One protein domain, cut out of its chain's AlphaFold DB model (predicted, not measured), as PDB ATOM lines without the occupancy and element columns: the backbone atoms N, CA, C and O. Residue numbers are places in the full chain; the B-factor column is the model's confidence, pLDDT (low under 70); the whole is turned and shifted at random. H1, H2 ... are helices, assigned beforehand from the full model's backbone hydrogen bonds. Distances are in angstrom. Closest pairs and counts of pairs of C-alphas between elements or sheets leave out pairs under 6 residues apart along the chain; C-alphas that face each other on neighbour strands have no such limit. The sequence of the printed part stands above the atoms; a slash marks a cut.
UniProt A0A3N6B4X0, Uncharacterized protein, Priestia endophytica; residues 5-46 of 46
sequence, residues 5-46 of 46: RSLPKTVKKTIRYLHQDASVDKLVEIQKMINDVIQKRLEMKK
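AT A GLANCE: This is residues 5 to 46 of the 46 residues of an uncharacterized protein of Priestia endophytica (UniProt A0A3N6B4X0). Two helices meet near one corner as an open V, the shorter H1 making one arm and the longer H2 the other, with a tight link between them at the corner. Residues 5 to 13 and 31 to 46 stand free at the two open ends. The printed part has 42 residues with two named helices, H1 then H2, and no named strand; the class is all helix. It is loose, with a radius of gyration of the C-alphas of 12.8 A, and flat, spanning 37 by 28 by 10 A.

HOW THE PARTS SIT: H1, residues 9 to 20, and H2, residues 24 to 43, are close but not clearly touching: their closest C-alphas, those of Leu 18 and Leu 27, are 6.9 A apart. They run opposite ways at a steep tilt of 41 degrees. In both helices every O i to N i+4 pair is within hydrogen-bond range.

IN THESE COORDINATES: H1 begins at C-alpha 9 (-26.043, -32.355, 46.538) and is 16.4 A long. H2 is 28.8 A long and ends at C-alpha 43 (-13.881, -6.797, 51.354).

THE WHOLE: The two C-alphas farthest apart, those of Gln 20 and Lys 46, are 37.4 A apart. The printed part has no cut and no long link. Residue 46 has pLDDT under 70.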
ATOM      1  N   ARG A   5     -24.462 -34.681  55.509       80.94
ATOM      2  CA  ARG A   5     -25.794 -35.000  54.984       80.94
ATOM      3  C   ARG A   5     -26.653 -33.764  54.721       80.94
ATOM      4  O   ARG A   5     -27.395 -33.782  53.736       80.94
ATOM      5  N   SER A   6     -26.505 -32.694  55.504       90.38
ATOM      6  CA  SER A   6     -27.271 -31.452  55.352       90.38
ATOM      7  C   SER A   6     -26.749 -30.537  54.241       90.38
ATOM      8  O   SER A   6     -27.403 -29.555  53.901       90.38
ATOM      9  N   LEU A   7     -25.588 -30.837  53.650       89.44
ATOM     10  CA  LEU A   7     -25.046 -30.048  52.544       89.44
ATOM     11  C   LEU A   7     -25.845 -30.270  51.243       89.44
ATOM     12  O   LEU A   7     -26.345 -31.379  51.003       89.44
ATOM     13  N   PRO A   8     -25.927 -29.265  50.349       95.12
ATOM     14  CA  PRO A   8     -26.496 -29.438  49.016       95.12
ATOM     15  C   PRO A   8     -25.807 -30.563  48.235       95.12
ATOM     16  O   PRO A   8     -24.616 -30.836  48.402       95.12
ATOM     17  N   LYS A   9     -26.550 -31.221  47.338       94.25
ATOM     18  CA  LYS A   9     -26.043 -32.355  46.538       94.25
ATOM     19  C   LYS A   9     -24.768 -32.009  45.763       94.25
ATOM     20  O   LYS A   9     -23.879 -32.847  45.656       94.25
ATOM     21  N   THR A  10     -24.682 -30.790  45.243       94.50
ATOM     22  CA  THR A  10     -23.515 -30.272  44.517       94.50
ATOM     23  C   THR A  10     -22.286 -30.197  45.418       94.50
ATOM     24  O   THR A  10     -21.265 -30.786  45.085       94.50
ATOM     25  N   VAL A  11     -22.417 -29.601  46.606       93.50
ATOM     26  CA  VAL A  11     -21.333 -29.502  47.598       93.50
ATOM     27  C   VAL A  11     -20.842 -30.888  48.021       93.50
ATOM     28  O   VAL A  11     -19.639 -31.132  48.051       93.50
ATOM     29  N   LYS A  12     -21.758 -31.833  48.265       94.25
ATOM     30  CA  LYS A  12     -21.397 -33.223  48.594       94.25
ATOM     31  C   LYS A  12     -20.585 -33.900  47.487       94.25
ATOM     32  O   LYS A  12     -19.636 -34.618  47.790       94.25
ATOM     33  N   LYS A  13     -20.953 -33.688  46.218       94.69
ATOM     34  CA  LYS A  13     -20.201 -34.218  45.068       94.69
ATOM     35  C   LYS A  13     -18.806 -33.610  44.986       94.69
ATOM     36  O   LYS A  13     -17.854 -34.352  44.785       94.69
ATOM     37  N   THR A  14     -18.687 -32.300  45.185       93.75
ATOM     38  CA  THR A  14     -17.389 -31.622  45.195       93.75
ATOM     39  C   THR A  14     -16.505 -32.170  46.306       93.75
ATOM     40  O   THR A  14     -15.405 -32.615  46.022       93.75
ATOM     41  N   ILE A  15     -17.000 -32.244  47.546       92.25
ATOM     42  CA  ILE A  15     -16.239 -32.813  48.672       92.25
ATOM     43  C   ILE A  15     -15.809 -34.257  48.375       92.25
ATOM     44  O   ILE A  15     -14.664 -34.616  48.628       92.25
ATOM     45  N   ARG A  16     -16.689 -35.077  47.788       93.69
ATOM     46  CA  ARG A  16     -16.340 -36.445  47.380       93.69
ATOM     47  C   ARG A  16     -15.189 -36.470  46.371       93.69
ATOM     48  O   ARG A  16     -14.237 -37.203  46.595       93.69
ATOM     49  N   TYR A  17     -15.264 -35.652  45.322       94.88
ATOM     50  CA  TYR A  17     -14.193 -35.517  44.332       94.88
ATOM     51  C   TYR A  17     -12.864 -35.114  44.988       94.88
ATOM     52  O   TYR A  17     -11.845 -35.745  44.733       94.88
ATOM     53  N   LEU A  18     -12.889 -34.125  45.890       93.94
ATOM     54  CA  LEU A  18     -11.693 -33.662  46.604       93.94
ATOM     55  C   LEU A  18     -11.026 -34.774  47.425       93.94
ATOM     56  O   LEU A  18      -9.807 -34.798  47.534       93.94
ATOM     57  N   HIS A  19     -11.812 -35.682  48.005       92.19
ATOM     58  CA  HIS A  19     -11.279 -36.784  48.805       92.19
ATOM     59  C   HIS A  19     -10.818 -37.989  47.984       92.19
ATOM     60  O   HIS A  19      -9.942 -38.714  48.446       92.19
ATOM     61  N   GLN A  20     -11.449 -38.254  46.840       93.12
ATOM     62  CA  GLN A  20     -11.263 -39.508  46.105       93.12
ATOM     63  C   GLN A  20     -10.366 -39.342  44.879       93.12
ATOM     64  O   GLN A  20      -9.434 -40.118  44.700       93.12
ATOM     65  N   ASP A  21     -10.630 -38.322  44.063       90.69
ATOM     66  CA  ASP A  21     -10.155 -38.275  42.675       90.69
ATOM     67  C   ASP A  21      -9.229 -37.079  42.390       90.69
ATOM     68  O   ASP A  21      -8.651 -36.975  41.307       90.69
ATOM     69  N   ALA A  22      -9.108 -36.133  43.326       91.50
ATOM     70  CA  ALA A  22      -8.309 -34.928  43.131       91.50
ATOM     71  C   ALA A  22      -6.817 -35.176  43.403       91.50
ATOM     72  O   ALA A  22      -6.430 -35.664  44.465       91.50
ATOM     73  N   SER A  23      -5.961 -34.760  42.465       95.12
ATOM     74  CA  SER A  23      -4.517 -34.683  42.697       95.12
ATOM     75  C   SER A  23      -4.163 -33.520  43.628       95.12
ATOM     76  O   SER A  23      -4.920 -32.554  43.758       95.12
ATOM     77  N   VAL A  24      -2.978 -33.569  44.241       94.25
ATOM     78  CA  VAL A  24      -2.496 -32.513  45.150       94.25
ATOM     79  C   VAL A  24      -2.490 -31.139  44.473       94.25
ATOM     80  O   VAL A  24      -2.993 -30.177  45.048       94.25
ATOM     81  N   ASP A  25      -2.025 -31.049  43.225       95.81
ATOM     82  CA  ASP A  25      -2.011 -29.786  42.473       95.81
ATOM     83  C   ASP A  25      -3.419 -29.208  42.293       95.81
ATOM     84  O   ASP A  25      -3.637 -28.004  42.448       95.81
ATOM     85  N   LYS A  26      -4.402 -30.079  42.033       93.75
ATOM     86  CA  LYS A  26      -5.807 -29.679  41.908       93.75
ATOM     87  C   LYS A  26      -6.386 -29.218  43.237       93.75
ATOM     88  O   LYS A  26      -7.147 -28.254  43.259       93.75
ATOM     89  N   LEU A  27      -6.003 -29.845  44.347       95.19
ATOM     90  CA  LEU A  27      -6.401 -29.387  45.680       95.19
ATOM     91  C   LEU A  27      -5.863 -27.982  45.976       95.19
ATOM     92  O   LEU A  27      -6.613 -27.140  46.471       95.19
ATOM     93  N   VAL A  28      -4.606 -27.699  45.621       96.94
ATOM     94  CA  VAL A  28      -3.996 -26.369  45.792       96.94
ATOM     95  C   VAL A  28      -4.695 -25.322  44.920       96.94
ATOM     96  O   VAL A  28      -4.982 -24.219  45.386       96.94
ATOM     97  N   GLU A  29      -5.010 -25.653  43.668       96.50
ATOM     98  CA  GLU A  29      -5.757 -24.770  42.765       96.50
ATOM     99  C   GLU A  29      -7.148 -24.434  43.332       96.50
ATOM    100  O   GLU A  29      -7.544 -23.268  43.398       96.50
ATOM    101  N   ILE A  30      -7.863 -25.447  43.828       95.44
ATOM    102  CA  ILE A  30      -9.192 -25.281  44.426       95.44
ATOM    103  C   ILE A  30      -9.128 -24.448  45.709       95.44
ATOM    104  O   ILE A  30      -9.981 -23.584  45.918       95.44
ATOM    105  N   GLN A  31      -8.105 -24.651  46.540       96.00
ATOM    106  CA  GLN A  31      -7.890 -23.847  47.740       96.00
ATOM    107  C   GLN A  31      -7.738 -22.359  47.399       96.00
ATOM    108  O   GLN A  31      -8.381 -21.524  48.038       96.00
ATOM    109  N   LYS A  32      -6.936 -22.022  46.378       97.69
ATOM    110  CA  LYS A  32      -6.753 -20.632  45.925       97.69
ATOM    111  C   LYS A  32      -8.082 -20.008  45.498       97.69
ATOM    112  O   LYS A  32      -8.450 -18.960  46.016       97.69
ATOM    113  N   MET A  33      -8.849 -20.701  44.657       97.12
ATOM    114  CA  MET A  33     -10.153 -20.209  44.191       97.12
ATOM    115  C   MET A  33     -11.142 -19.959  45.338       97.12
ATOM    116  O   MET A  33     -11.849 -18.950  45.342       97.12
ATOM    117  N   ILE A  34     -11.209 -20.862  46.323       96.38
ATOM    118  CA  ILE A  34     -12.087 -20.691  47.491       96.38
ATOM    119  C   ILE A  34     -11.649 -19.480  48.321       96.38
ATOM    120  O   ILE A  34     -12.492 -18.668  48.710       96.38
ATOM    121  N   ASN A  35     -10.345 -19.340  48.569       97.56
ATOM    122  CA  ASN A  35      -9.798 -18.218  49.325       97.56
ATOM    123  C   ASN A  35     -10.092 -16.880  48.641       97.56
ATOM    124  O   ASN A  35     -10.531 -15.952  49.318       97.56
ATOM    125  N   ASP A  36      -9.951 -16.795  47.318       97.94
ATOM    126  CA  ASP A  36     -10.264 -15.584  46.553       97.94
ATOM    127  C   ASP A  36     -11.730 -15.159  46.724       97.94
ATOM    128  O   ASP A  36     -12.036 -13.978  46.898       97.94
ATOM    129  N   VAL A  37     -12.661 -16.119  46.719       97.44
ATOM    130  CA  VAL A  37     -14.089 -15.844  46.950       97.44
ATOM    131  C   VAL A  37     -14.336 -15.347  48.375       97.44
ATOM    132  O   VAL A  37     -15.138 -14.431  48.575       97.44
ATOM    133  N   ILE A  38     -13.667 -15.937  49.369       97.25
ATOM    134  CA  ILE A  38     -13.784 -15.515  50.769       97.25
ATOM    135  C   ILE A  38     -13.260 -14.087  50.932       97.25
ATOM    136  O   ILE A  38     -13.969 -13.263  51.508       97.25
ATOM    137  N   GLN A  39     -12.076 -13.783  50.393       97.56
ATOM    138  CA  GLN A  39     -11.478 -12.450  50.488       97.56
ATOM    139  C   GLN A  39     -12.380 -11.386  49.870       97.56
ATOM    140  O   GLN A  39     -12.753 -10.438  50.558       97.56
ATOM    141  N   LYS A  40     -12.871 -11.609  48.646       97.25
ATOM    142  CA  LYS A  40     -13.821 -10.688  47.999       97.25
ATOM    143  C   LYS A  40     -15.063 -10.429  48.853       97.25
ATOM    144  O   LYS A  40     -15.533  -9.301  48.947       97.25
ATOM    145  N   ARG A  41     -15.608 -11.457  49.512       96.62
ATOM    146  CA  ARG A  41     -16.769 -11.291  50.405       96.62
ATOM    147  C   ARG A  41     -16.442 -10.544  51.695       96.62
ATOM    148  O   ARG A  41     -17.328  -9.884  52.228       96.62
ATOM    149  N   LEU A  42     -15.229 -10.686  52.223       95.81
ATOM    150  CA  LEU A  42     -14.778  -9.933  53.394       95.81
ATOM    151  C   LEU A  42     -14.581  -8.454  53.051       95.81
ATOM    152  O   LEU A  42     -14.988  -7.601  53.831       95.81
ATOM    153  N   GLU A  43     -14.031  -8.160  51.873       95.94
ATOM    154  CA  GLU A  43     -13.881  -6.797  51.354       95.94
ATOM    155  C   GLU A  43     -15.232  -6.112  51.140       95.94
ATOM    156  O   GLU A  43     -15.400  -4.974  51.547       95.94
ATOM    157  N   MET A  44     -16.226  -6.816  50.585       91.44
ATOM    158  CA  MET A  44     -17.583  -6.276  50.386       91.44
ATOM    159  C   MET A  44     -18.364  -6.029  51.685       91.44
ATOM    160  O   MET A  44     -19.409  -5.385  51.654       91.44
ATOM    161  N   LYS A  45     -17.927  -6.610  52.808       82.12
ATOM    162  CA  LYS A  45     -18.546  -6.410  54.128       82.12
ATOM    163  C   LYS A  45     -17.935  -5.243  54.908       82.12
ATOM    164  O   LYS A  45     -18.485  -4.910  55.958       82.12
ATOM    165  N   LYS A  46     -16.798  -4.706  54.458       58.41
ATOM    166  CA  LYS A  46     -16.198  -3.476  54.989       58.41
ATOM    167  C   LYS A  46     -16.914  -2.257  54.426       58.41
ATOM    168  O   LYS A  46     -17.000  -1.276  55.191       58.41
TER     169      LYS A  46